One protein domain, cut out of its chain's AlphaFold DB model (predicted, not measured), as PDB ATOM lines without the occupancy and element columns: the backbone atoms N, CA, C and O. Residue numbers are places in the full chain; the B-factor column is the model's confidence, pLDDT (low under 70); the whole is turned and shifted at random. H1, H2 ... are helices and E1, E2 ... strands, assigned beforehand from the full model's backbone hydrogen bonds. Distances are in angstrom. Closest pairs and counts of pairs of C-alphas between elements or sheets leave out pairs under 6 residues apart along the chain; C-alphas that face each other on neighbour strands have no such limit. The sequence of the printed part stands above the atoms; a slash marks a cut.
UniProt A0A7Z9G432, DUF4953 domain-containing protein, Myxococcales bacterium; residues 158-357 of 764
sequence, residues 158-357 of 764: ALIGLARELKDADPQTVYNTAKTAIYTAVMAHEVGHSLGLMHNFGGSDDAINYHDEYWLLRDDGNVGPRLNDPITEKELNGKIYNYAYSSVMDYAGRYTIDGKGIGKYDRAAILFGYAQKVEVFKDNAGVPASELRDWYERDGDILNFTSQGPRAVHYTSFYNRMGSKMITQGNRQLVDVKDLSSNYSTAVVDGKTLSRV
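Overview. This is residues 158 to 357 of the 764 residues of the protein "DUF4953 domain-containing protein" of Myxococcales bacterium (UniProt A0A7Z9G432). A small four-stranded sheet of E4, E1, E6 and E5, curled like part of a barrel, lies toward one end of the domain, and the long helix H2 with the short H1 makes the other end. Between them lie the short helices H3, H5 and H6, with H5 and H3 nearest the middle, and the unnamed residues 195 to 211 run from the outside inward, their C-alphas 2 to 20 A from the mean of all C-alphas, while residues 305 to 310 of the hairpin E2 and E3 stick out. The printed part has 200 residues, mixed in class, with ten named helices and six named strands in the order H1 H2 H3 H4 H5 H6 H7 E1 H8 E2 E3 H9 H10 E4 E5 E6; both sheets are antiparallel. It is compact, with a radius of gyration of the C-alphas of 18.5 A and spans of 59 by 42 by 28 A.

Arrangement. The strongly twisted sheet runs E4 (332 to 336), E1 (277 to 281), E6 (352 to 356), E5 (346 to 349). N of Val 280 and O of Gln 333 are 2.8 A apart, N of Phe 281 and O of Ser 355 2.8 A, and N of Leu 354 and O of Ala 347 2.8 A, each within hydrogen-bond range. E5 and E6 form a hairpin. H7 (264 to 275) only grazes the sheet with residues 268 to 275; its closest C-alphas to E1 are Leu 271 and Lys 277, 5.4 A. H8 (289 to 297) only grazes it with residues 289 to 293; C-alphas 289 and 355 are the closest to E6, 5.2 A. H8 is near E2 (303 to 306), which forms a hairpin with E3 (309 to 312), N 304 to O 311 being 2.8 A. H9 (315 to 322) and H10 (324 to 327) are close but not clearly touching, closest C-alphas 319 and 326, 6.4 A. H3 (212 to 218) touches H5 (240 to 243), closest C-alphas 214 and 243, 5.0 A, and only just touches H4 (233 to 237), with 3 pairs within 8 A, closest C-alphas 217 and 235, 5.6 A. H5 touches H6 (255 to 258), closest C-alphas 242 and 257, 4.1 A. H2 (171 to 194) touches H6 with residues 181 to 185 alone, closest C-alphas 185 and 258, 5.1 A. H1 (159 to 165) and H2 are close but not clearly touching, at a steep tilt of 47 degrees, opposite ways, closest C-alphas 162 and 178, 7.7 A. Every O i to N i+4 pair is within range in H1, H2, H3, H4, H7 and H8, and 3 of 4 in H9; H5, H6 and H10 are too short for one.

Along the chain. H1 begins at C-alpha 159 (201.839, 184.306, 113.202). H2 measures 33.3 A, H7 15.6 A, E1 and E4 13.4 A each, and E6 12.7 A, ending at C-alpha 356 (233.018, 204.124, 119.901).

Size, cuts and confidence. The C-alphas farthest apart, those of Asp 170 and Ser 307, are 62.2 A apart. The printed part has no cut. The links H2 to H3, H3 to H4 and H5 to H6 are long. Residues 158 to 165 and 252 to 259 have pLDDT under 70.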
ATOM      1  N   ALA A 158     204.883 184.222 110.188       49.44
ATOM      2  CA  ALA A 158     205.350 184.150 111.582       49.44
ATOM      3  C   ALA A 158     204.252 184.112 112.669       49.44
ATOM      4  O   ALA A 158     204.511 183.740 113.820       49.44
ATOM      5  N   LEU A 159     203.001 184.434 112.322       54.78
ATOM      6  CA  LEU A 159     201.839 184.306 113.202       54.78
ATOM      7  C   LEU A 159     201.596 182.869 113.695       54.78
ATOM      8  O   LEU A 159     200.980 182.715 114.746       54.78
ATOM      9  N   ILE A 160     202.087 181.815 113.019       53.88
ATOM     10  CA  ILE A 160     201.934 180.439 113.541       53.88
ATOM     11  C   ILE A 160     202.812 180.184 114.771       53.88
ATOM     12  O   ILE A 160     202.399 179.414 115.632       53.88
ATOM     13  N   GLY A 161     203.977 180.830 114.916       59.00
ATOM     14  CA  GLY A 161     204.783 180.710 116.139       59.00
ATOM     15  C   GLY A 161     204.010 181.219 117.356       59.00
ATOM     16  O   GLY A 161     203.852 180.508 118.350       59.00
ATOM     17  N   LEU A 162     203.411 182.402 117.206       65.62
ATOM     18  CA  LEU A 162     202.502 182.974 118.193       65.62
ATOM     19  C   LEU A 162     201.235 182.118 118.373       65.62
ATOM     20  O   LEU A 162     200.789 181.905 119.494       65.62
ATOM     21  N   ALA A 163     200.676 181.563 117.293       66.25
ATOM     22  CA  ALA A 163     199.515 180.676 117.374       66.25
ATOM     23  C   ALA A 163     199.825 179.348 118.082       66.25
ATOM     24  O   ALA A 163     198.945 178.799 118.732       66.25
ATOM     25  N   ARG A 164     201.054 178.823 117.973       64.12
ATOM     26  CA  ARG A 164     201.513 177.637 118.714       64.12
ATOM     27  C   ARG A 164     201.657 177.943 120.196       64.12
ATOM     28  O   ARG A 164     201.209 177.145 121.010       64.12
ATOM     29  N   GLU A 165     202.250 179.088 120.529       68.19
ATOM     30  CA  GLU A 165     202.365 179.557 121.914       68.19
ATOM     31  C   GLU A 165     200.989 179.730 122.561       68.19
ATOM     32  O   GLU A 165     200.773 179.334 123.701       68.19
ATOM     33  N   LEU A 166     200.045 180.283 121.806       79.12
ATOM     34  CA  LEU A 166     198.713 180.609 122.291       79.12
ATOM     35  C   LEU A 166     197.678 179.528 121.944       79.12
ATOM     36  O   LEU A 166     196.482 179.789 122.046       79.12
ATOM     37  N   LYS A 167     198.106 178.321 121.538       81.25
ATOM     38  CA  LYS A 167     197.205 177.272 121.014       81.25
ATOM     39  C   LYS A 167     196.143 176.836 122.028       81.25
ATOM     40  O   LYS A 167     195.022 176.520 121.641       81.25
ATOM     41  N   ASP A 168     196.519 176.839 123.306       88.56
ATOM     42  CA  ASP A 168     195.678 176.437 124.437       88.56
ATOM     43  C   ASP A 168     195.133 177.657 125.206       88.56
ATOM     44  O   ASP A 168     194.436 177.504 126.208       88.56
ATOM     45  N   ALA A 169     195.461 178.876 124.760       87.94
ATOM     46  CA  ALA A 169     194.992 180.106 125.379       87.94
ATOM     47  C   ALA A 169     193.549 180.412 124.954       87.94
ATOM     48  O   ALA A 169     193.123 180.116 123.835       87.94
ATOM     49  N   ASP A 170     192.786 181.051 125.841       92.88
ATOM     50  CA  ASP A 170     191.447 181.506 125.489       92.88
ATOM     51  C   ASP A 170     191.509 182.629 124.428       92.88
ATOM     52  O   ASP A 170     192.490 183.382 124.370       92.88
ATOM     53  N   PRO A 171     190.461 182.800 123.599       88.44
ATOM     54  CA  PRO A 171     190.470 183.782 122.516       88.44
ATOM     55  C   PRO A 171     190.779 185.223 122.949       88.44
ATOM     56  O   PRO A 171     191.367 185.976 122.172       88.44
ATOM     57  N   GLN A 172     190.412 185.622 124.172       91.00
ATOM     58  CA  GLN A 172     190.678 186.972 124.664       91.00
ATOM     59  C   GLN A 172     192.158 187.148 125.014       91.00
ATOM     60  O   GLN A 172     192.740 188.184 124.685       91.00
ATOM     61  N   THR A 173     192.783 186.141 125.625       88.31
ATOM     62  CA  THR A 173     194.233 186.113 125.865       88.31
ATOM     63  C   THR A 173     195.012 186.095 124.556       88.31
ATOM     64  O   THR A 173     195.974 186.857 124.415       88.31
ATOM     65  N   VAL A 174     194.563 185.306 123.571       82.62
ATOM     66  CA  VAL A 174     195.149 185.292 122.223       82.62
ATOM     67  C   VAL A 174     195.130 186.700 121.631       82.62
ATOM     68  O   VAL A 174     196.168 187.241 121.243       82.62
ATOM     69  N   TYR A 175     193.949 187.321 121.620       81.50
ATOM     70  CA  TYR A 175     193.749 188.652 121.068       81.50
ATOM     71  C   TYR A 175     194.577 189.714 121.796       81.50
ATOM     72  O   TYR A 175     195.257 190.502 121.148       81.50
ATOM     73  N   ASN A 176     194.559 189.734 123.130       85.31
ATOM     74  CA  ASN A 176     195.285 190.731 123.916       85.31
ATOM     75  C   ASN A 176     196.802 190.598 123.751       85.31
ATOM     76  O   ASN A 176     197.485 191.611 123.641       85.31
ATOM     77  N   THR A 177     197.325 189.371 123.700       81.81
ATOM     78  CA  THR A 177     198.763 189.127 123.521       81.81
ATOM     79  C   THR A 177     199.221 189.576 122.139       81.81
ATOM     80  O   THR A 177     200.157 190.368 122.029       81.81
ATOM     81  N   ALA A 178     198.512 189.144 121.089       77.06
ATOM     82  CA  ALA A 178     198.802 189.557 119.720       77.06
ATOM     83  C   ALA A 178     198.669 191.076 119.552       77.06
ATOM     84  O   ALA A 178     199.554 191.718 118.993       77.06
ATOM     85  N   LYS A 179     197.600 191.668 120.098       81.25
ATOM     86  CA  LYS A 179     197.376 193.113 120.073       81.25
ATOM     87  C   LYS A 179     198.522 193.859 120.747       81.25
ATOM     88  O   LYS A 179     199.054 194.772 120.132       81.25
ATOM     89  N   THR A 180     198.903 193.507 121.973       81.88
ATOM     90  CA  THR A 180     199.976 194.213 122.690       81.88
ATOM     91  C   THR A 180     201.294 194.128 121.933       81.88
ATOM     92  O   THR A 180     201.906 195.163 121.706       81.88
ATOM     93  N   ALA A 181     201.690 192.939 121.470       76.00
ATOM     94  CA  ALA A 181     202.935 192.768 120.721       76.00
ATOM     95  C   ALA A 181     202.956 193.616 119.436       76.00
ATOM     96  O   ALA A 181     203.892 194.384 119.219       76.00
ATOM     97  N   ILE A 182     201.891 193.536 118.628       75.50
ATOM     98  CA  ILE A 182     201.777 194.288 117.372       75.50
ATOM     99  C   ILE A 182     201.744 195.795 117.640       75.50
ATOM    100  O   ILE A 182     202.447 196.549 116.977       75.50
ATOM    101  N   TYR A 183     200.948 196.257 118.610       80.38
ATOM    102  CA  TYR A 183     200.861 197.685 118.917       80.38
ATOM    103  C   TYR A 183     202.171 198.231 119.478       80.38
ATOM    104  O   TYR A 183     202.542 199.334 119.102       80.38
ATOM    105  N   THR A 184     202.875 197.499 120.344       81.25
ATOM    106  CA  THR A 184     204.183 197.927 120.862       81.25
ATOM    107  C   THR A 184     205.189 198.095 119.730       81.25
ATOM    108  O   THR A 184     205.814 199.150 119.647       81.25
ATOM    109  N   ALA A 185     205.295 197.104 118.842       78.62
ATOM    110  CA  ALA A 185     206.173 197.141 117.677       78.62
ATOM    111  C   ALA A 185     205.833 198.311 116.740       78.62
ATOM    112  O   ALA A 185     206.634 199.224 116.548       78.62
ATOM    113  N   VAL A 186     204.603 198.321 116.214       79.44
ATOM    114  CA  VAL A 186     204.162 199.293 115.206       79.44
ATOM    115  C   VAL A 186     204.157 200.705 115.780       79.44
ATOM    116  O   VAL A 186     204.639 201.628 115.139       79.44
ATOM    117  N   MET A 187     203.663 200.911 117.003       85.25
ATOM    118  CA  MET A 187     203.648 202.254 117.585       85.25
ATOM    119  C   MET A 187     205.063 202.789 117.804       85.25
ATOM    120  O   MET A 187     205.308 203.949 117.486       85.25
ATOM    121  N   ALA A 188     205.988 201.976 118.324       87.44
ATOM    122  CA  ALA A 188     207.374 202.404 118.497       87.44
ATOM    123  C   ALA A 188     208.023 202.759 117.149       87.44
ATOM    124  O   ALA A 188     208.665 203.803 117.045       87.44
ATOM    125  N   HIS A 189     207.781 201.945 116.122       88.25
ATOM    126  CA  HIS A 189     208.251 202.158 114.757       88.25
ATOM    127  C   HIS A 189     207.733 203.479 114.152       88.25
ATOM    128  O   HIS A 189     208.509 204.347 113.754       88.25
ATOM    129  N   GLU A 190     206.416 203.696 114.167       86.56
ATOM    130  CA  GLU A 190     205.791 204.893 113.584       86.56
ATOM    131  C   GLU A 190     206.106 206.177 114.376       86.56
ATOM    132  O   GLU A 190     206.247 207.270 113.811       86.56
ATOM    133  N   VAL A 191     206.264 206.072 115.700       91.19
ATOM    134  CA  VAL A 191     206.785 207.181 116.513       91.19
ATOM    135  C   VAL A 191     208.243 207.464 116.148       91.19
ATOM    136  O   VAL A 191     208.607 208.632 116.023       91.19
ATOM    137  N   GLY A 192     209.061 206.436 115.908       90.56
ATOM    138  CA  GLY A 192     210.423 206.579 115.391       90.56
ATOM    139  C   GLY A 192     210.470 207.393 114.097       90.56
ATOM    140  O   GLY A 192     211.220 208.367 114.015       90.56
ATOM    141  N   HIS A 193     209.597 207.088 113.132       90.31
ATOM    142  CA  HIS A 193     209.430 207.897 111.917       90.31
ATOM    143  C   HIS A 193     209.029 209.344 112.207       90.31
ATOM    144  O   HIS A 193     209.590 210.274 111.622       90.31
ATOM    145  N   SER A 194     208.107 209.559 113.146       93.19
ATOM    146  CA  SER A 194     207.686 210.905 113.562       93.19
ATOM    147  C   SER A 194     208.826 211.715 114.201       93.19
ATOM    148  O   SER A 194     208.821 212.944 114.141       93.19
ATOM    149  N   LEU A 195     209.817 211.031 114.779       92.69
ATOM    150  CA  LEU A 195     211.055 211.598 115.321       92.69
ATOM    151  C   LEU A 195     212.205 211.622 114.293       92.69
ATOM    152  O   LEU A 195     213.353 211.877 114.644       92.69
ATOM    153  N   GLY A 196     211.924 211.362 113.015       89.12
ATOM    154  CA  GLY A 196     212.896 211.478 111.929       89.12
ATOM    155  C   GLY A 196     213.793 210.259 111.715       89.12
ATOM    156  O   GLY A 196     214.735 210.346 110.926       89.12
ATOM    157  N   LEU A 197     213.519 209.121 112.362       89.94
ATOM    158  CA  LEU A 197     214.206 207.871 112.041       89.94
ATOM    159  C   LEU A 197     213.691 207.314 110.711       89.94
ATOM    160  O   LEU A 197     212.489 207.233 110.467       89.94
ATOM    161  N   MET A 198     214.609 206.901 109.843       88.31
ATOM    162  CA  MET A 198     214.285 206.067 108.685       88.31
ATOM    163  C   MET A 198     214.340 204.590 109.083       88.31
ATOM    164  O   MET A 198     214.886 204.261 110.136       88.31
ATOM    165  N   HIS A 199     213.843 203.703 108.216       87.94
ATOM    166  CA  HIS A 199     214.101 202.274 108.382       87.94
ATOM    167  C   HIS A 199     215.605 201.988 108.482       87.94
ATOM    168  O   HIS A 199     216.408 202.628 107.787       87.94
ATOM    169  N   ASN A 200     215.948 201.018 109.328       88.94
ATOM    170  CA  ASN A 200     217.276 200.437 109.437       88.94
ATOM    171  C   ASN A 200     217.180 198.934 109.164       88.94
ATOM    172  O   ASN A 200     216.828 198.195 110.066       88.94
ATOM    173  N   PHE A 201     217.525 198.505 107.953       86.94
ATOM    174  CA  PHE A 201     217.497 197.097 107.530       86.94
ATOM    175  C   PHE A 201     218.741 196.294 107.941       86.94
ATOM    176  O   PHE A 201     218.949 195.186 107.466       86.94
ATOM    177  N   GLY A 202     219.642 196.895 108.722       88.81
ATOM    178  CA  GLY A 202     220.842 196.239 109.249       88.81
ATOM    179  C   GLY A 202     220.674 195.765 110.693       88.81
ATOM    180  O   GLY A 202     221.670 195.490 111.358       88.81
ATOM    181  N   GLY A 203     219.445 195.726 111.213       90.38
ATOM    182  CA  GLY A 203     219.153 195.382 112.600       90.38
ATOM    183  C   GLY A 203     219.517 193.941 112.949       90.38
ATOM    184  O   GLY A 203     219.921 193.705 114.087       90.38
ATOM    185  N   SER A 204     219.429 193.014 111.987       88.69
ATOM    186  CA  SER A 204     219.870 191.610 112.086       88.69
ATOM    187  C   SER A 204     221.372 191.403 111.832       88.69
ATOM    188  O   SER A 204     221.929 190.363 112.166       88.69
ATOM    189  N   ASP A 205     222.069 192.373 111.245       90.31
ATOM    190  CA  ASP A 205     223.529 192.318 111.085       90.31
ATOM    191  C   ASP A 205     224.251 192.830 112.350       90.31
ATOM    192  O   ASP A 205     225.425 192.542 112.596       90.31
ATOM    193  N   ASP A 206     223.543 193.574 113.204       93.19
ATOM    194  CA  ASP A 206     224.086 194.290 114.362       93.19
ATOM    195  C   ASP A 206     224.160 193.445 115.645       93.19
ATOM    196  O   ASP A 206     223.746 193.866 116.731       93.19
ATOM    197  N   ALA A 207     224.732 192.242 115.532       93.25
ATOM    198  CA  ALA A 207     224.810 191.256 116.613       93.25
ATOM    199  C   ALA A 207     225.474 191.788 117.903       93.25
ATOM    200  O   ALA A 207     225.112 191.393 119.016       93.25
ATOM    201  N   ILE A 208     226.414 192.735 117.776       94.12
ATOM    202  CA  ILE A 208     227.084 193.403 118.909       94.12
ATOM    203  C   ILE A 208     226.088 194.222 119.754       94.12
ATOM    204  O   ILE A 208     226.284 194.397 120.963       94.12
ATOM    205  N   ASN A 209     225.003 194.712 119.146       94.94
ATOM    206  CA  ASN A 209     224.005 195.574 119.782       94.94
ATOM    207  C   ASN A 209     222.604 194.962 119.852       94.94
ATOM    208  O   ASN A 209     221.637 195.685 120.102       94.94
ATOM    209  N   TYR A 210     222.497 193.643 119.720       94.00
ATOM    210  CA  TYR A 210     221.285 192.909 120.071       94.00
ATOM    211  C   TYR A 210     220.833 193.170 121.513       94.00
ATOM    212  O   TYR A 210     221.591 193.670 122.363       94.00
ATOM    213  N   HIS A 211     219.583 192.801 121.791       92.31
ATOM    214  CA  HIS A 211     219.061 192.756 123.152       92.31
ATOM    215  C   HIS A 211     219.926 191.842 124.032       92.31
ATOM    216  O   HIS A 211     220.458 190.826 123.578       92.31
ATOM    217  N   ASP A 212     220.092 192.221 125.301       93.94
ATOM    218  CA  ASP A 212     221.019 191.555 126.225       93.94
ATOM    219  C   ASP A 212     220.680 190.068 126.390       93.94
ATOM    220  O   ASP A 212     221.575 189.225 126.456       93.94
ATOM    221  N   GLU A 213     219.389 189.737 126.394       92.56
ATOM    222  CA  GLU A 213     218.877 188.381 126.563       92.56
ATOM    223  C   GLU A 213     219.343 187.418 125.471       92.56
ATOM    224  O   GLU A 213     219.487 186.233 125.764       92.56
ATOM    225  N   TYR A 214     219.632 187.896 124.252       93.06
ATOM    226  CA  TYR A 214     220.222 187.049 123.212       93.06
ATOM    227  C   TYR A 214     221.528 186.442 123.727       93.06
ATOM    228  O   TYR A 214     221.678 185.226 123.793       93.06
ATOM    229  N   TRP A 215     222.441 187.292 124.190       94.81
ATOM    230  CA  TRP A 215     223.755 186.875 124.665       94.81
ATOM    231  C   TRP A 215     223.695 186.131 125.999       94.81
ATOM    232  O   TRP A 215     224.435 185.175 126.185       94.81
ATOM    233  N   LEU A 216     222.781 186.501 126.901       93.44
ATOM    234  CA  LEU A 216     222.574 185.774 128.162       93.44
ATOM    235  C   LEU A 216     222.026 184.353 127.952       93.44
ATOM    236  O   LEU A 216     222.288 183.467 128.764       93.44
ATOM    237  N   LEU A 217     221.242 184.127 126.892       92.31
ATOM    238  CA  LEU A 217     220.775 182.789 126.522       92.31
ATOM    239  C   LEU A 217     221.899 181.945 125.915       92.31
ATOM    240  O   LEU A 217     221.956 180.752 126.211       92.31
ATOM    241  N   ARG A 218     222.774 182.572 125.116       92.56
ATOM    242  CA  ARG A 218     223.931 181.933 124.472       92.56
ATOM    243  C   ARG A 218     225.082 181.616 125.412       92.56
ATOM    244  O   ARG A 218     225.852 180.716 125.117       92.56
ATOM    245  N   ASP A 219     225.238 182.374 126.492       90.25
ATOM    246  CA  ASP A 219     226.370 182.226 127.406       90.25
ATOM    247  C   ASP A 219     226.268 180.928 128.225       90.25
ATOM    248  O   ASP A 219     225.708 180.880 129.325       90.25
ATOM    249  N   ASP A 220     226.787 179.846 127.651       83.94
ATOM    250  CA  ASP A 220     226.993 178.543 128.285       83.94
ATOM    251  C   ASP A 220     228.480 178.268 128.597       83.94
ATOM    252  O   ASP A 220     228.842 177.184 129.063       83.94
ATOM    253  N   GLY A 221     229.335 179.275 128.377       82.50
ATOM    254  CA  GLY A 221     230.786 179.210 128.511       82.50
ATOM    255  C   GLY A 221     231.552 178.935 127.211       82.50
ATOM    256  O   GLY A 221     232.774 179.061 127.240       82.50
ATOM    257  N   ASN A 222     230.890 178.603 126.092       81.06
ATOM    258  CA  ASN A 222     231.540 178.261 124.817       81.06
ATOM    259  C   ASN A 222     230.816 178.841 123.580       81.06
ATOM    260  O   ASN A 222     230.544 178.127 122.618       81.06
ATOM    261  N   VAL A 223     230.565 180.153 123.554       91.19
ATOM    262  CA  VAL A 223     229.891 180.812 122.418       91.19
ATOM    263  C   VAL A 223     230.714 180.697 121.122       91.19
ATOM    264  O   VAL A 223     231.845 181.189 121.026       91.19
ATOM    265  N   GLY A 224     230.117 180.121 120.074       92.44
ATOM    266  CA  GLY A 224     230.750 179.934 118.760       92.44
ATOM    267  C   GLY A 224     229.840 180.258 117.565       92.44
ATOM    268  O   GLY A 224     228.665 180.557 117.741       92.44
ATOM    269  N   PRO A 225     230.346 180.249 116.324       92.38
ATOM    270  CA  PRO A 225     229.489 180.259 115.129       92.38
ATOM    271  C   PRO A 225     228.469 179.116 115.176       92.38
ATOM    272  O   PRO A 225     228.799 178.042 115.679       92.38
ATOM    273  N   ARG A 226     227.258 179.288 114.625       89.88
ATOM    274  CA  ARG A 226     226.190 178.268 114.745       89.88
ATOM    275  C   ARG A 226     226.514 176.922 114.106       89.88
ATOM    276  O   ARG A 226     225.940 175.912 114.503       89.88
ATOM    277  N   LEU A 227     227.460 176.890 113.168       88.19
ATOM    278  CA  LEU A 227     227.977 175.642 112.608       88.19
ATOM    279  C   LEU A 227     228.774 174.803 113.624       88.19
ATOM    280  O   LEU A 227     228.818 173.582 113.490       88.19
ATOM    281  N   ASN A 228     229.364 175.437 114.642       89.75
ATOM    282  CA  ASN A 228     230.132 174.782 115.711       89.75
ATOM    283  C   ASN A 228     229.422 174.806 117.074       89.75
ATOM    284  O   ASN A 228     229.735 173.987 117.932       89.75
ATOM    285  N   ASP A 229     228.483 175.733 117.256       89.88
ATOM    286  CA  ASP A 229     227.682 175.958 118.462       89.88
ATOM    287  C   ASP A 229     226.180 175.959 118.089       89.88
ATOM    288  O   ASP A 229     225.554 177.026 117.957       89.88
ATOM    289  N   PRO A 230     225.603 174.771 117.795       87.81
ATOM    290  CA  PRO A 230     224.214 174.651 117.372       87.81
ATOM    291  C   PRO A 230     223.249 175.127 118.454       87.81
ATOM    292  O   PRO A 230     223.506 174.990 119.646       87.81
ATOM    293  N   ILE A 231     222.086 175.622 118.030       85.81
ATOM    294  CA  ILE A 231     221.071 176.119 118.958       85.81
ATOM    295  C   ILE A 231     220.604 175.024 119.934       85.81
ATOM    296  O   ILE A 231     220.181 173.935 119.544       85.81
ATOM    297  N   THR A 232     220.658 175.335 121.222       86.06
ATOM    298  CA  THR A 232     220.241 174.446 122.306       86.06
ATOM    299  C   THR A 232     218.733 174.521 122.556       86.06
ATOM    300  O   THR A 232     218.067 175.517 122.261       86.06
ATOM    301  N   GLU A 233     218.169 173.492 123.196       82.56
ATOM    302  CA  GLU A 233     216.758 173.504 123.615       82.56
ATOM    303  C   GLU A 233     216.459 174.664 124.585       82.56
ATOM    304  O   GLU A 233     215.389 175.269 124.537       82.56
ATOM    305  N   LYS A 234     217.430 175.033 125.432       85.94
ATOM    306  CA  LYS A 234     217.334 176.187 126.337       85.94
ATOM    307  C   LYS A 234     217.190 177.497 125.559       85.94
ATOM    308  O   LYS A 234     216.331 178.305 125.907       85.94
ATOM    309  N   GLU A 235     217.993 177.711 124.519       85.38
ATOM    310  CA  GLU A 235     217.898 178.900 123.662       85.38
ATOM    311  C   GLU A 235     216.585 178.937 122.870       85.38
ATOM    312  O   GLU A 235     215.949 179.992 122.779       85.38
ATOM    313  N   LEU A 236     216.141 177.788 122.342       81.94
ATOM    314  CA  LEU A 236     214.856 177.660 121.648       81.94
ATOM    315  C   LEU A 236     213.680 177.993 122.572       81.94
ATOM    316  O   LEU A 236     212.849 178.837 122.233       81.94
ATOM    317  N   ASN A 237     213.640 177.393 123.765       78.31
ATOM    318  CA  ASN A 237     212.619 177.656 124.783       78.31
ATOM    319  C   ASN A 237     212.684 179.104 125.292       78.31
ATOM    320  O   ASN A 237     211.654 179.716 125.578       78.31
ATOM    321  N   GLY A 238     213.890 179.673 125.349       80.94
ATOM    322  CA  GLY A 238     214.143 181.084 125.632       80.94
ATOM    323  C   GLY A 238     213.764 182.029 124.489       80.94
ATOM    324  O   GLY A 238     213.816 183.241 124.675       80.94
ATOM    325  N   LYS A 239     213.347 181.505 123.329       81.62
ATOM    326  CA  LYS A 239     212.962 182.271 122.134       81.62
ATOM    327  C   LYS A 239     214.072 183.213 121.664       81.62
ATOM    328  O   LYS A 239     213.804 184.371 121.350       81.62
ATOM    329  N   ILE A 240     215.305 182.714 121.611       84.75
ATOM    330  CA  ILE A 240     216.517 183.502 121.342       84.75
ATOM    331  C   ILE A 240     216.392 184.505 120.181       84.75
ATOM    332  O   ILE A 240     216.816 185.650 120.316       84.75
ATOM    333  N   TYR A 241     215.748 184.129 119.072       82.44
ATOM    334  CA  TYR A 241     215.608 185.007 117.906       82.44
ATOM    335  C   TYR A 241     214.736 186.245 118.154       82.44
ATOM    336  O   TYR A 241     214.931 187.249 117.481       82.44
ATOM    337  N   ASN A 242     213.852 186.238 119.160       81.75
ATOM    338  CA  ASN A 242     213.104 187.440 119.556       81.75
ATOM    339  C   ASN A 242     214.007 188.548 120.121       81.75
ATOM    340  O   ASN A 242     213.549 189.668 120.294       81.75
ATOM    341  N   TYR A 243     215.260 188.231 120.438       88.19
ATOM    342  CA  TYR A 243     216.251 189.163 120.970       88.19
ATOM    343  C   TYR A 243     217.358 189.481 119.953       88.19
ATOM    344  O   TYR A 243     218.258 190.262 120.252       88.19
ATOM    345  N   ALA A 244     217.294 188.884 118.757       88.69
ATOM    346  CA  ALA A 244     218.335 188.928 117.736       88.69
ATOM    347  C   ALA A 244     218.195 190.127 116.780       88.69
ATOM    348  O   ALA A 244     218.308 189.957 115.572       88.69
ATOM    349  N   TYR A 245     217.885 191.305 117.322       89.69
ATOM    350  CA  TYR A 245     217.711 192.549 116.569       89.69
ATOM    351  C   TYR A 245     218.204 193.743 117.388       89.69
ATOM    352  O   TYR A 245     218.073 193.752 118.616       89.69
ATOM    353  N   SER A 246     218.766 194.755 116.720       92.50
ATOM    354  CA  SER A 246     219.225 195.989 117.377       92.50
ATOM    355  C   SER A 246     218.289 197.191 117.215       92.50
ATOM    356  O   SER A 246     218.461 198.177 117.943       92.50
ATOM    357  N   SER A 247     217.313 197.130 116.299       91.44
ATOM    358  CA  SER A 247     216.442 198.251 115.923       91.44
ATOM    359  C   SER A 247     215.003 197.803 115.659       91.44
ATOM    360  O   SER A 247     214.782 196.856 114.914       91.44
ATOM    361  N   VAL A 248     214.030 198.544 116.202       88.75
ATOM    362  CA  VAL A 248     212.599 198.426 115.862       88.75
ATOM    363  C   VAL A 248     212.271 199.065 114.511       88.75
ATOM    364  O   VAL A 248     211.174 198.883 113.994       88.75
ATOM    365  N   MET A 249     213.200 199.842 113.942       88.12
ATOM    366  CA  MET A 249     213.069 200.445 112.613       88.12
ATOM    367  C   MET A 249     213.422 199.466 111.485       88.12
ATOM    368  O   MET A 249     213.370 199.849 110.315       88.12
ATOM    369  N   ASP A 250     213.805 198.235 111.815       84.31
ATOM    370  CA  ASP A 250     213.927 197.160 110.839       84.31
ATOM    371  C   ASP A 250     212.547 196.558 110.522       84.31
ATOM    372  O   ASP A 250     211.595 196.680 111.292       84.31
ATOM    373  N   TYR A 251     212.425 195.905 109.373       76.25
ATOM    374  CA  TYR A 251     211.324 194.991 109.105       76.25
ATOM    375  C   TYR A 251     211.760 193.594 109.510       76.25
ATOM    376  O   TYR A 251     212.154 192.820 108.637       76.25
ATOM    377  N   ALA A 252     211.684 193.250 110.799       63.34
ATOM    378  CA  ALA A 252     212.094 191.919 111.216       63.34
ATOM    379  C   ALA A 252     211.236 190.829 110.564       63.34
ATOM    380  O   ALA A 252     210.070 191.023 110.209       63.34
ATOM    381  N   GLY A 253     211.817 189.641 110.405       55.44
ATOM    382  CA  GLY A 253     211.145 188.496 109.787       55.44
ATOM    383  C   GLY A 253     209.993 187.893 110.585       55.44
ATOM    384  O   GLY A 253     209.494 186.864 110.152       55.44
ATOM    385  N   ARG A 254     209.625 188.444 111.759       60.91
ATOM    386  CA  ARG A 254     208.538 187.938 112.622       60.91
ATOM    387  C   ARG A 254     207.947 189.032 113.513       60.91
ATOM    388  O   ARG A 254     208.678 189.683 114.253       60.91
ATOM    389  N   TYR A 255     206.616 189.084 113.635       56.28
ATOM    390  CA  TYR A 255     205.930 189.953 114.617       56.28
ATOM    391  C   TYR A 255     206.353 189.722 116.079       56.28
ATOM    392  O   TYR A 255     206.209 190.607 116.921       56.28
ATOM    393  N   THR A 256     206.842 188.523 116.414       54.84
ATOM    394  CA  THR A 256     207.335 188.216 117.766       54.84
ATOM    395  C   THR A 256     208.690 188.851 118.063       54.84
ATOM    396  O   THR A 256     209.007 189.042 119.237       54.84
ATOM    397  N   ILE A 257     209.469 189.159 117.022       59.94
ATOM    398  CA  ILE A 257     210.791 189.778 117.119       59.94
ATOM    399  C   ILE A 257     210.625 191.287 117.329       59.94
ATOM    400  O   ILE A 257     211.106 191.810 118.330       59.94
ATOM    401  N   ASP A 258     209.820 191.955 116.496       59.97
ATOM    402  CA  ASP A 258     209.547 193.396 116.651       59.97
ATOM    403  C   ASP A 258     208.814 193.730 117.965       59.97
ATOM    404  O   ASP A 258     208.900 194.838 118.500       59.97
ATOM    405  N   GLY A 259     208.086 192.756 118.526       58.78
ATOM    406  CA  GLY A 259     207.288 192.918 119.742       58.78
ATOM    407  C   GLY A 259     208.088 193.230 121.014       58.78
ATOM    408  O   GLY A 259     207.476 193.534 122.041       58.78
ATOM    409  N   LYS A 260     209.429 193.164 120.987       77.12
ATOM    410  CA  LYS A 260     210.284 193.580 122.115       77.12
ATOM    411  C   LYS A 260     210.455 195.097 122.224       77.12
ATOM    412  O   LYS A 260     210.818 195.579 123.297       77.12
ATOM    413  N   GLY A 261     210.098 195.846 121.180       80.31
ATOM    414  CA  GLY A 261     210.122 197.305 121.178       80.31
ATOM    415  C   GLY A 261     211.506 197.878 120.873       80.31
ATOM    416  O   GLY A 261     212.225 197.366 120.028       80.31
ATOM    417  N   ILE A 262     211.851 198.983 121.537       90.00
ATOM    418  CA  ILE A 262     213.008 199.830 121.207       90.00
ATOM    419  C   ILE A 262     214.332 199.092 121.461       90.00
ATOM    420  O   ILE A 262     214.603 198.662 122.586       90.00
ATOM    421  N   GLY A 263     215.181 199.015 120.436       90.94
ATOM    422  CA  GLY A 263     216.514 198.424 120.502       90.94
ATOM    423  C   GLY A 263     217.631 199.433 120.814       90.94
ATOM    424  O   GLY A 263     217.423 200.649 120.927       90.94
ATOM    425  N   LYS A 264     218.866 198.932 120.977       94.44
ATOM    426  CA  LYS A 264     220.036 199.773 121.304       94.44
ATOM    427  C   LYS A 264     220.385 200.748 120.179       94.44
ATOM    428  O   LYS A 264     220.833 201.855 120.487       94.44
ATOM    429  N   TYR A 265     220.181 200.361 118.918       94.62
ATOM    430  CA  TYR A 265     220.399 201.235 117.765       94.62
ATOM    431  C   TYR A 265     219.448 202.433 117.802       94.62
ATOM    432  O   TYR A 265     219.892 203.572 117.686       94.62
ATOM    433  N   ASP A 266     218.155 202.197 118.042       94.94
ATOM    434  CA  ASP A 266     217.132 203.254 118.041       94.94
ATOM    435  C   ASP A 266     217.453 204.333 119.078       94.94
ATOM    436  O   ASP A 266     217.415 205.536 118.802       94.94
ATOM    437  N   ARG A 267     217.850 203.895 120.280       94.56
ATOM    438  CA  ARG A 267     218.283 204.793 121.352       94.56
ATOM    439  C   ARG A 267     219.521 205.592 120.946       94.56
ATOM    440  O   ARG A 267     219.561 206.799 121.183       94.56
ATOM    441  N   ALA A 268     220.516 204.945 120.342       95.38
ATOM    442  CA  ALA A 268     221.729 205.613 119.879       95.38
ATOM    443  C   ALA A 268     221.447 206.625 118.759       95.38
ATOM    444  O   ALA A 268     221.976 207.735 118.802       95.38
ATOM    445  N   ALA A 269     220.567 206.294 117.813       95.25
ATOM    446  CA  ALA A 269     220.180 207.171 116.713       95.25
ATOM    447  C   ALA A 269     219.479 208.446 117.212       95.25
ATOM    448  O   ALA A 269     219.827 209.550 116.788       95.25
ATOM    449  N   ILE A 270     218.554 208.326 118.172       95.81
ATOM    450  CA  ILE A 270     217.889 209.485 118.789       95.81
ATOM    451  C   ILE A 270     218.884 210.348 119.577       95.81
ATOM    452  O   ILE A 270     218.867 211.574 119.458       95.81
ATOM    453  N   LEU A 271     219.782 209.734 120.355       95.56
ATOM    454  CA  LEU A 271     220.822 210.458 121.098       95.56
ATOM    455  C   LEU A 271     221.779 211.206 120.164       95.56
ATOM    456  O   LEU A 271     222.145 212.351 120.442       95.56
ATOM    457  N   PHE A 272     222.139 210.595 119.039       94.94
ATOM    458  CA  PHE A 272     222.964 211.228 118.023       94.94
ATOM    459  C   PHE A 272     222.238 212.414 117.377       94.94
ATOM    460  O   PHE A 272     222.766 213.527 117.369       94.94
ATOM    461  N   GLY A 273     221.009 212.201 116.893       94.00
ATOM    462  CA  GLY A 273     220.244 213.207 116.154       94.00
ATOM    463  C   GLY A 273     219.793 214.404 116.996       94.00
ATOM    464  O   GLY A 273     219.876 215.539 116.533       94.00
ATOM    465  N   TYR A 274     219.349 214.174 118.237       96.06
ATOM    466  CA  TYR A 274     218.747 215.219 119.080       96.06
ATOM    467  C   TYR A 274     219.661 215.753 120.181       96.06
ATOM    468  O   TYR A 274     219.497 216.899 120.597       96.06
ATOM    469  N   ALA A 275     220.603 214.948 120.674       96.62
ATOM    470  CA  ALA A 275     221.486 215.341 121.773       96.62
ATOM    471  C   ALA A 275     222.951 215.509 121.346       96.62
ATOM    472  O   ALA A 275     223.764 215.922 122.170       96.62
ATOM    473  N   GLN A 276     223.295 215.197 120.087       96.25
ATOM    474  CA  GLN A 276     224.677 215.179 119.592       96.25
ATOM    475  C   GLN A 276     225.603 214.345 120.491       96.25
ATOM    476  O   GLN A 276     226.764 214.696 120.720       96.25
ATOM    477  N   LYS A 277     225.075 213.229 121.010       97.62
ATOM    478  CA  LYS A 277     225.803 212.282 121.859       97.62
ATOM    479  C   LYS A 277     226.011 210.954 121.144       97.62
ATOM    480  O   LYS A 277     225.144 210.495 120.408       97.62
ATOM    481  N   VAL A 278     227.138 210.312 121.426       96.75
ATOM    482  CA  VAL A 278     227.470 208.957 120.963       96.75
ATOM    483  C   VAL A 278     227.901 208.091 122.132       96.75
ATOM    484  O   VAL A 278     228.448 208.598 123.114       96.75
ATOM    485  N   GLU A 279     227.667 206.786 122.029       96.75
ATOM    486  CA  GLU A 279     228.141 205.827 123.022       96.75
ATOM    487  C   GLU A 279     229.582 205.382 122.735       96.75
ATOM    488  O   GLU A 279     229.943 205.040 121.605       96.75
ATOM    489  N   VAL A 280     230.397 205.344 123.787       96.94
ATOM    490  CA  VAL A 280     231.729 204.729 123.818       96.94
ATOM    491  C   VAL A 280     231.770 203.641 124.888       96.94
ATOM    492  O   VAL A 280     231.109 203.749 125.928       96.94
ATOM    493  N   PHE A 281     232.555 202.592 124.654       97.44
ATOM    494  CA  PHE A 281     232.830 201.575 125.665       97.44
ATOM    495  C   PHE A 281     233.814 202.118 126.703       97.44
ATOM    496  O   PHE A 281     234.898 202.581 126.348       97.44
ATOM    497  N   LYS A 282     233.467 202.020 127.993       96.06
ATOM    498  CA  LYS A 282     234.391 202.333 129.099       96.06
ATOM    499  C   LYS A 282     235.548 201.337 129.154       96.06
ATOM    500  O   LYS A 282     236.666 201.709 129.496       96.06
ATOM    501  N   ASP A 283     235.262 200.085 128.816       94.88
ATOM    502  CA  ASP A 283     236.226 199.001 128.683       94.88
ATOM    503  C   ASP A 283     235.836 198.114 127.490       94.88
ATOM    504  O   ASP A 283     234.783 197.473 127.491       94.88
ATOM    505  N   ASN A 284     236.677 198.091 126.457       93.50
ATOM    506  CA  ASN A 284     236.501 197.264 125.259       93.50
ATOM    507  C   ASN A 284     237.216 195.903 125.357       93.50
ATOM    508  O   ASN A 284     237.363 195.218 124.349       93.50
ATOM    509  N   ALA A 285     237.719 195.538 126.543       93.94
ATOM    510  CA  ALA A 285     238.465 194.310 126.810       93.94
ATOM    511  C   ALA A 285     239.625 194.048 125.827       93.94
ATOM    512  O   ALA A 285     239.931 192.906 125.490       93.94
ATOM    513  N   GLY A 286     240.275 195.112 125.347       90.31
ATOM    514  CA  GLY A 286     241.410 195.009 124.428       90.31
ATOM    515  C   GLY A 286     241.038 194.752 122.965       90.31
ATOM    516  O   GLY A 286     241.934 194.469 122.172       90.31
ATOM    517  N   VAL A 287     239.759 194.851 122.577       93.56
ATOM    518  CA  VAL A 287     239.356 194.908 121.161       93.56
ATOM    519  C   VAL A 287     239.841 196.231 120.545       93.56
ATOM    520  O   VAL A 287     239.467 197.292 121.047       93.56
ATOM    521  N   PRO A 288     240.670 196.226 119.485       90.94
ATOM    522  CA  PRO A 288     241.136 197.450 118.843       90.94
ATOM    523  C   PRO A 288     239.983 198.329 118.349       90.94
ATOM    524  O   PRO A 288     239.006 197.839 117.784       90.94
ATOM    525  N   ALA A 289     240.129 199.648 118.493       90.56
ATOM    526  CA  ALA A 289     239.149 200.600 117.968       90.56
ATOM    527  C   ALA A 289     238.999 200.499 116.441       90.56
ATOM    528  O   ALA A 289     237.907 200.715 115.925       90.56
ATOM    529  N   SER A 290     240.076 200.142 115.727       86.12
ATOM    530  CA  SER A 290     240.039 199.871 114.287       86.12
ATOM    531  C   SER A 290     239.144 198.682 113.952       86.12
ATOM    532  O   SER A 290     238.351 198.788 113.037       86.12
ATOM    533  N   GLU A 291     239.184 197.597 114.727       88.88
ATOM    534  CA  GLU A 291     238.358 196.403 114.493       88.88
ATOM    535  C   GLU A 291     236.860 196.704 114.678       88.88
ATOM    536  O   GLU A 291     236.046 196.348 113.828       88.88
ATOM    537  N   LEU A 292     236.497 197.443 115.738       91.81
ATOM    538  CA  LEU A 292     235.124 197.930 115.947       91.81
ATOM    539  C   LEU A 292     234.707 198.912 114.845       91.81
ATOM    540  O   LEU A 292     233.559 198.902 114.404       91.81
ATOM    541  N   ARG A 293     235.630 199.764 114.390       88.12
ATOM    542  CA  ARG A 293     235.359 200.699 113.300       88.12
ATOM    543  C   ARG A 293     235.069 199.958 112.001       88.12
ATOM    544  O   ARG A 293     234.031 200.169 111.384       88.12
ATOM    545  N   ASP A 294     235.960 199.048 111.639       85.25
ATOM    546  CA  ASP A 294     235.858 198.256 110.427       85.25
ATOM    547  C   ASP A 294     234.591 197.378 110.458       85.25
ATOM    548  O   ASP A 294     234.020 197.121 109.404       85.25
ATOM    549  N   TRP A 295     234.119 196.932 111.634       87.56
ATOM    550  CA  TRP A 295     232.831 196.231 111.786       87.56
ATOM    551  C   TRP A 295     231.640 197.078 111.313       87.56
ATOM    552  O   TRP A 295     230.871 196.621 110.470       87.56
ATOM    553  N   TYR A 296     231.493 198.322 111.794       86.94
ATOM    554  CA  TYR A 296     230.369 199.165 111.359       86.94
ATOM    555  C   TYR A 296     230.547 199.688 109.923       86.94
ATOM    556  O   TYR A 296     229.558 199.846 109.217       86.94
ATOM    557  N   GLU A 297     231.776 199.963 109.464       82.50
ATOM    558  CA  GLU A 297     232.030 200.470 108.098       82.50
ATOM    559  C   GLU A 297     231.758 199.428 107.011       82.50
ATOM    560  O   GLU A 297     231.511 199.784 105.856       82.50
ATOM    561  N   ARG A 298     231.810 198.146 107.378       80.88
ATOM    562  CA  ARG A 298     231.492 197.011 106.508       80.88
ATOM    563  C   ARG A 298     230.092 196.449 106.759       80.88
ATOM    564  O   ARG A 298     229.792 195.372 106.260       80.88
ATOM    565  N   ASP A 299     229.261 197.155 107.528       83.50
ATOM    566  CA  ASP A 299     227.899 196.739 107.882       83.50
ATOM    567  C   ASP A 299     227.832 195.305 108.441       83.50
ATOM    568  O   ASP A 299     226.942 194.536 108.098       83.50
ATOM    569  N   GLY A 300     228.801 194.932 109.285       85.19
ATOM    570  CA  GLY A 300     228.862 193.604 109.903       85.19
ATOM    571  C   GLY A 300     229.479 192.504 109.034       85.19
ATOM    572  O   GLY A 300     229.536 191.355 109.469       85.19
ATOM    573  N   ASP A 301     229.988 192.814 107.834       84.94
ATOM    574  CA  ASP A 301     230.701 191.818 107.026       84.94
ATOM    575  C   ASP A 301     232.024 191.403 107.694       84.94
ATOM    576  O   ASP A 301     232.868 192.222 108.080       84.94
ATOM    577  N   ILE A 302     232.221 190.091 107.791       86.62
ATOM    578  CA  ILE A 302     233.332 189.470 108.510       86.62
ATOM    579  C   ILE A 302     234.663 189.611 107.757       86.62
ATOM    580  O   ILE A 302     235.724 189.564 108.381       86.62
ATOM    581  N   LEU A 303     234.639 189.792 106.428       86.94
ATOM    582  CA  LEU A 303     235.831 189.737 105.574       86.94
ATOM    583  C   LEU A 303     236.709 190.994 105.673       86.94
ATOM    584  O   LEU A 303     236.286 192.092 105.314       86.94
ATOM    585  N   ASN A 304     237.961 190.820 106.088       84.69
ATOM    586  CA  ASN A 304     239.020 191.831 106.106       84.69
ATOM    587  C   ASN A 304     240.194 191.411 105.203       84.69
ATOM    588  O   ASN A 304     240.405 190.222 104.985       84.69
ATOM    589  N   PHE A 305     240.989 192.360 104.712       86.00
ATOM    590  CA  PHE A 305     242.225 192.094 103.972       86.00
ATOM    591  C   PHE A 305     243.368 192.857 104.624       86.00
ATOM    592  O   PHE A 305     243.392 194.081 104.600       86.00
ATOM    593  N   THR A 306     244.312 192.107 105.180       86.81
ATOM    594  CA  THR A 306     245.450 192.638 105.940       86.81
ATOM    595  C   THR A 306     246.755 192.305 105.234       86.81
ATOM    596  O   THR A 306     246.771 191.493 104.306       86.81
ATOM    597  N   SER A 307     247.869 192.839 105.724       87.50
ATOM    598  CA  SER A 307     249.214 192.430 105.297       87.50
ATOM    599  C   SER A 307     249.493 190.919 105.425       87.50
ATOM    600  O   SER A 307     250.403 190.383 104.798       87.50
ATOM    601  N   GLN A 308     248.678 190.202 106.203       86.56
ATOM    602  CA  GLN A 308     248.721 188.746 106.375       86.56
ATOM    603  C   GLN A 308     247.747 187.994 105.449       86.56
ATOM    604  O   GLN A 308     247.553 186.789 105.600       86.56
ATOM    605  N   GLY A 309     247.112 188.699 104.510       87.38
ATOM    606  CA  GLY A 309     246.090 188.178 103.609       87.38
ATOM    607  C   GLY A 309     244.653 188.423 104.088       87.38
ATOM    608  O   GLY A 309     244.427 189.136 105.079       87.38
ATOM    609  N   PRO A 310     243.670 187.866 103.356       90.31
ATOM    610  CA  PRO A 310     242.272 187.845 103.769       90.31
ATOM    611  C   PRO A 310     242.094 187.214 105.158       90.31
ATOM    612  O   PRO A 310     242.756 186.242 105.502       90.31
ATOM    613  N   ARG A 311     241.208 187.757 105.985       88.81
ATOM    614  CA  ARG A 311     240.878 187.241 107.323       88.81
ATOM    615  C   ARG A 311     239.397 187.442 107.592       88.81
ATOM    616  O   ARG A 311     238.820 188.392 107.072       88.81
ATOM    617  N   ALA A 312     238.792 186.593 108.415       91.06
ATOM    618  CA  ALA A 312     237.413 186.775 108.850       91.06
ATOM    619  C   ALA A 312     237.345 187.041 110.357       91.06
ATOM    620  O   ALA A 312     237.995 186.352 111.140       91.06
ATOM    621  N   VAL A 313     236.566 188.049 110.758       90.06
ATOM    622  CA  VAL A 313     236.275 188.352 112.166       90.06
ATOM    623  C   VAL A 313     234.805 188.051 112.424       90.06
ATOM    624  O   VAL A 313     233.939 188.876 112.148       90.06
ATOM    625  N   HIS A 314     234.523 186.847 112.919       93.25
ATOM    626  CA  HIS A 314     233.163 186.424 113.242       93.25
ATOM    627  C   HIS A 314     232.588 187.225 114.429       93.25
ATOM    628  O   HIS A 314     233.321 187.584 115.358       93.25
ATOM    629  N   TYR A 315     231.274 187.482 114.448       92.62
ATOM    630  CA  TYR A 315     230.640 188.342 115.463       92.62
ATOM    631  C   TYR A 315     230.783 187.797 116.896       92.62
ATOM    632  O   TYR A 315     230.883 188.563 117.856       92.62
ATOM    633  N   THR A 316     230.854 186.473 117.063       94.25
ATOM    634  CA  THR A 316     231.082 185.844 118.377       94.25
ATOM    635  C   THR A 316     232.471 186.119 118.935       94.25
ATOM    636  O   THR A 316     232.662 186.042 120.146       94.25
ATOM    637  N   SER A 317     233.439 186.510 118.098       92.81
ATOM    638  CA  SER A 317     234.783 186.863 118.563       92.81
ATOM    639  C   SER A 317     234.763 188.087 119.492       92.81
ATOM    640  O   SER A 317     235.482 188.111 120.494       92.81
ATOM    641  N   PHE A 318     233.874 189.057 119.239       93.75
ATOM    642  CA  PHE A 318     233.667 190.212 120.115       93.75
ATOM    643  C   PHE A 318     233.128 189.787 121.480       93.75
ATOM    644  O   PHE A 318     233.664 190.212 122.505       93.75
ATOM    645  N   TYR A 319     232.128 188.900 121.511       94.50
ATOM    646  CA  TYR A 319     231.584 188.394 122.769       94.50
ATOM    647  C   TYR A 319     232.602 187.548 123.535       94.50
ATOM    648  O   TYR A 319     232.773 187.747 124.730       94.50
ATOM    649  N   ASN A 320     233.363 186.686 122.863       92.88
ATOM    650  CA  ASN A 320     234.392 185.869 123.513       92.88
ATOM    651  C   ASN A 320     235.507 186.710 124.156       92.88
ATOM    652  O   ASN A 320     236.086 186.310 125.164       92.88
ATOM    653  N   ARG A 321     235.804 187.894 123.606       93.12
ATOM    654  CA  ARG A 321     236.811 188.818 124.158       93.12
ATOM    655  C   ARG A 321     236.243 189.740 125.237       93.12
ATOM    656  O   ARG A 321     236.908 189.994 126.238       93.12
ATOM    657  N   MET A 322     235.039 190.270 125.033       94.88
ATOM    658  CA  MET A 322     234.439 191.288 125.907       94.88
ATOM    659  C   MET A 322     233.514 190.709 126.985       94.88
ATOM    660  O   MET A 322     233.319 191.335 128.031       94.88
ATOM    661  N   GLY A 323     232.931 189.537 126.747       93.31
ATOM    662  CA  GLY A 323     231.901 188.910 127.568       93.31
ATOM    663  C   GLY A 323     230.731 189.853 127.839       93.31
ATOM    664  O   GLY A 323     230.301 190.636 126.986       93.31
ATOM    665  N   SER A 324     230.269 189.868 129.090       92.88
ATOM    666  CA  SER A 324     229.191 190.754 129.546       92.88
ATOM    667  C   SER A 324     229.474 192.251 129.343       92.88
ATOM    668  O   SER A 324     228.526 193.038 129.258       92.88
ATOM    669  N   LYS A 325     230.741 192.678 129.195       95.25
ATOM    670  CA  LYS A 325     231.089 194.088 128.929       95.25
ATOM    671  C   LYS A 325     230.576 194.572 127.570       95.25
ATOM    672  O   LYS A 325     230.334 195.768 127.423       95.25
ATOM    673  N   MET A 326     230.371 193.684 126.597       94.56
ATOM    674  CA  MET A 326     229.822 194.046 125.283       94.56
ATOM    675  C   MET A 326     228.380 194.559 125.372       94.56
ATOM    676  O   MET A 326     228.004 195.544 124.724       94.56
ATOM    677  N   ILE A 327     227.574 193.902 126.205       91.19
ATOM    678  CA  ILE A 327     226.125 194.113 126.257       91.19
ATOM    679  C   ILE A 327     225.703 195.050 127.392       91.19
ATOM    680  O   ILE A 327     224.783 195.840 127.214       91.19
ATOM    681  N   THR A 328     226.425 195.040 128.517       90.25
ATOM    682  CA  THR A 328     226.025 195.745 129.742       90.25
ATOM    683  C   THR A 328     225.943 197.261 129.541       90.25
ATOM    684  O   THR A 328     226.951 197.920 129.276       90.25
ATOM    685  N   GLN A 329     224.768 197.849 129.799       89.25
ATOM    686  CA  GLN A 329     224.545 199.301 129.704       89.25
ATOM    687  C   GLN A 329     225.522 200.123 130.563       89.25
ATOM    688  O   GLN A 329     225.934 201.212 130.174       89.25
ATOM    689  N   GLY A 330     225.944 199.598 131.720       92.31
ATOM    690  CA  GLY A 330     226.926 200.244 132.597       92.31
ATOM    691  C   GLY A 330     228.310 200.450 131.965       92.31
ATOM    692  O   GLY A 330     229.044 201.338 132.408       92.31
ATOM    693  N   ASN A 331     228.650 199.688 130.919       96.00
ATOM    694  CA  ASN A 331     229.893 199.830 130.159       96.00
ATOM    695  C   ASN A 331     229.782 200.831 128.993       96.00
ATOM    696  O   ASN A 331     230.785 201.132 128.353       96.00
ATOM    697  N   ARG A 332     228.592 201.375 128.718       95.31
ATOM    698  CA  ARG A 332     228.353 202.351 127.648       95.31
ATOM    699  C   ARG A 332     228.259 203.750 128.257       95.31
ATOM    700  O   ARG A 332     227.465 203.992 129.167       95.31
ATOM    701  N   GLN A 333     229.108 204.667 127.806       95.62
ATOM    702  CA  GLN A 333     229.147 206.059 128.259       95.62
ATOM    703  C   GLN A 333     228.872 207.006 127.099       95.62
ATOM    704  O   GLN A 333     229.342 206.775 125.993       95.62
ATOM    705  N   LEU A 334     228.144 208.092 127.363       97.12
ATOM    706  CA  LEU A 334     227.896 209.133 126.373       97.12
ATOM    707  C   LEU A 334     229.032 210.156 126.345       97.12
ATOM    708  O   LEU A 334     229.455 210.643 127.394       97.12
ATOM    709  N   VAL A 335     229.459 210.518 125.140       97.25
ATOM    710  CA  VAL A 335     230.389 211.622 124.855       97.25
ATOM    711  C   VAL A 335     229.795 212.528 123.779       97.25
ATOM    712  O   VAL A 335     228.881 212.114 123.061       97.25
ATOM    713  N   ASP A 336     230.260 213.774 123.684       97.06
ATOM    714  CA  ASP A 336     229.831 214.670 122.608       97.06
ATOM    715  C   ASP A 336     230.423 214.234 121.263       97.06
ATOM    716  O   ASP A 336     231.593 213.871 121.175       97.06
ATOM    717  N   VAL A 337     229.633 214.321 120.188       94.88
ATOM    718  CA  VAL A 337     230.078 213.975 118.821       94.88
ATOM    719  C   VAL A 337     231.334 214.751 118.416       94.88
ATOM    720  O   VAL A 337     232.203 214.205 117.743       94.88
ATOM    721  N   LYS A 338     231.449 216.013 118.843       94.50
ATOM    722  CA  LYS A 338     232.608 216.875 118.556       94.50
ATOM    723  C   LYS A 338     233.913 216.396 119.213       94.50
ATOM    724  O   LYS A 338     234.976 216.838 118.792       94.50
ATOM    725  N   ASP A 339     233.823 215.550 120.240       95.25
ATOM    726  CA  ASP A 339     234.975 215.032 120.989       95.25
ATOM    727  C   ASP A 339     235.496 213.711 120.394       95.25
ATOM    728  O   ASP A 339     236.470 213.136 120.891       95.25
ATOM    729  N   LEU A 340     234.849 213.210 119.336       95.06
ATOM    730  CA  LEU A 340     235.346 212.071 118.580       95.06
ATOM    731  C   LEU A 340     236.608 212.438 117.787       95.06
ATOM    732  O   LEU A 340     236.800 213.569 117.339       95.06
ATOM    733  N   SER A 341     237.455 211.438 117.565       93.56
ATOM    734  CA  SER A 341     238.577 211.508 116.634       93.56
ATOM    735  C   SER A 341     238.111 211.791 115.201       93.56
ATOM    736  O   SER A 341     236.947 211.599 114.850       93.56
ATOM    737  N   SER A 342     239.030 212.237 114.340       88.38
ATOM    738  CA  SER A 342     238.728 212.624 112.950       88.38
ATOM    739  C   SER A 342     238.112 211.502 112.108       88.38
ATOM    740  O   SER A 342     237.358 211.778 111.179       88.38
ATOM    741  N   ASN A 343     238.407 210.244 112.438       85.31
ATOM    742  CA  ASN A 343     237.825 209.058 111.808       85.31
ATOM    743  C   ASN A 343     236.618 208.497 112.587       85.31
ATOM    744  O   ASN A 343     236.204 207.369 112.340       85.31
ATOM    745  N   TYR A 344     236.084 209.252 113.553       89.25
ATOM    746  CA  TYR A 344     234.908 208.924 114.359       89.25
ATOM    747  C   TYR A 344     234.982 207.596 115.139       89.25
ATOM    748  O   TYR A 344     233.944 207.060 115.530       89.25
ATOM    749  N   SER A 345     236.179 207.060 115.393       91.12
ATOM    750  CA  SER A 345     236.362 205.728 116.002       91.12
ATOM    751  C   SER A 345     236.558 205.745 117.519       91.12
ATOM    752  O   SER A 345     236.286 204.754 118.197       91.12
ATOM    753  N   THR A 346     237.028 206.861 118.070       95.31
ATOM    754  CA  THR A 346     237.436 206.973 119.475       95.31
ATOM    755  C   THR A 346     237.102 208.341 120.051       95.31
ATOM    756  O   THR A 346     236.948 209.301 119.306       95.31
ATOM    757  N   ALA A 347     237.029 208.444 121.376       96.44
ATOM    758  CA  ALA A 347     236.993 209.712 122.105       96.44
ATOM    759  C   ALA A 347     237.994 209.676 123.263       96.44
ATOM    760  O   ALA A 347     238.253 208.609 123.823       96.44
ATOM    761  N   VAL A 348     238.537 210.831 123.651       95.31
ATOM    762  CA  VAL A 348     239.398 210.936 124.837       95.31
ATOM    763  C   VAL A 348     238.571 211.432 126.017       95.31
ATOM    764  O   VAL A 348     238.089 212.560 126.012       95.31
ATOM    765  N   VAL A 349     238.431 210.597 127.043       93.31
ATOM    766  CA  VAL A 349     237.699 210.905 128.277       93.31
ATOM    767  C   VAL A 349     238.635 210.680 129.456       93.31
ATOM    768  O   VAL A 349     239.205 209.601 129.593       93.31
ATOM    769  N   ASP A 350     238.830 211.701 130.293       91.25
ATOM    770  CA  ASP A 350     239.723 211.647 131.462       91.25
ATOM    771  C   ASP A 350     241.136 211.118 131.134       91.25
ATOM    772  O   ASP A 350     241.723 210.321 131.866       91.25
ATOM    773  N   GLY A 351     241.673 211.522 129.976       89.25
ATOM    774  CA  GLY A 351     242.987 211.090 129.486       89.25
ATOM    775  C   GLY A 351     243.042 209.651 128.954       89.25
ATOM    776  O   GLY A 351     244.109 209.197 128.546       89.25
ATOM    777  N   LYS A 352     241.916 208.929 128.925       92.31
ATOM    778  CA  LYS A 352     241.801 207.584 128.350       92.31
ATOM    779  C   LYS A 352     241.149 207.647 126.978       92.31
ATOM    780  O   LYS A 352     240.139 208.315 126.794       92.31
ATOM    781  N   THR A 353     241.710 206.911 126.023       94.62
ATOM    782  CA  THR A 353     241.095 206.745 124.702       94.62
ATOM    783  C   THR A 353     240.068 205.622 124.776       94.62
ATOM    784  O   THR A 353     240.426 204.475 125.033       94.62
ATOM    785  N   LEU A 354     238.797 205.957 124.573       96.50
ATOM    786  CA  LEU A 354     237.671 205.029 124.581       96.50
ATOM    787  C   LEU A 354     237.203 204.766 123.151       96.50
ATOM    788  O   LEU A 354     237.193 205.676 122.324       96.50
ATOM    789  N   SER A 355     236.811 203.525 122.864       96.44
ATOM    790  CA  SER A 355     236.334 203.132 121.532       96.44
ATOM    791  C   SER A 355     234.845 203.416 121.389       96.44
ATOM    792  O   SER A 355     234.073 203.120 122.303       96.44
ATOM    793  N   ARG A 356     234.433 203.953 120.239       95.94
ATOM    794  CA  ARG A 356     233.018 204.124 119.901       95.94
ATOM    795  C   ARG A 356     232.330 202.763 119.809       95.94
ATOM    796  O   ARG A 356     232.897 201.813 119.276       95.94
ATOM    797  N   VAL A 357     231.099 202.682 120.304       96.69
ATOM    798  CA  VAL A 357     230.234 201.523 120.069       96.69
ATOM    799  C   VAL A 357     229.895 201.453 118.569       96.69
ATOM    800  O   VAL A 357     229.444 202.458 118.009       96.69
TER     801      VAL A 357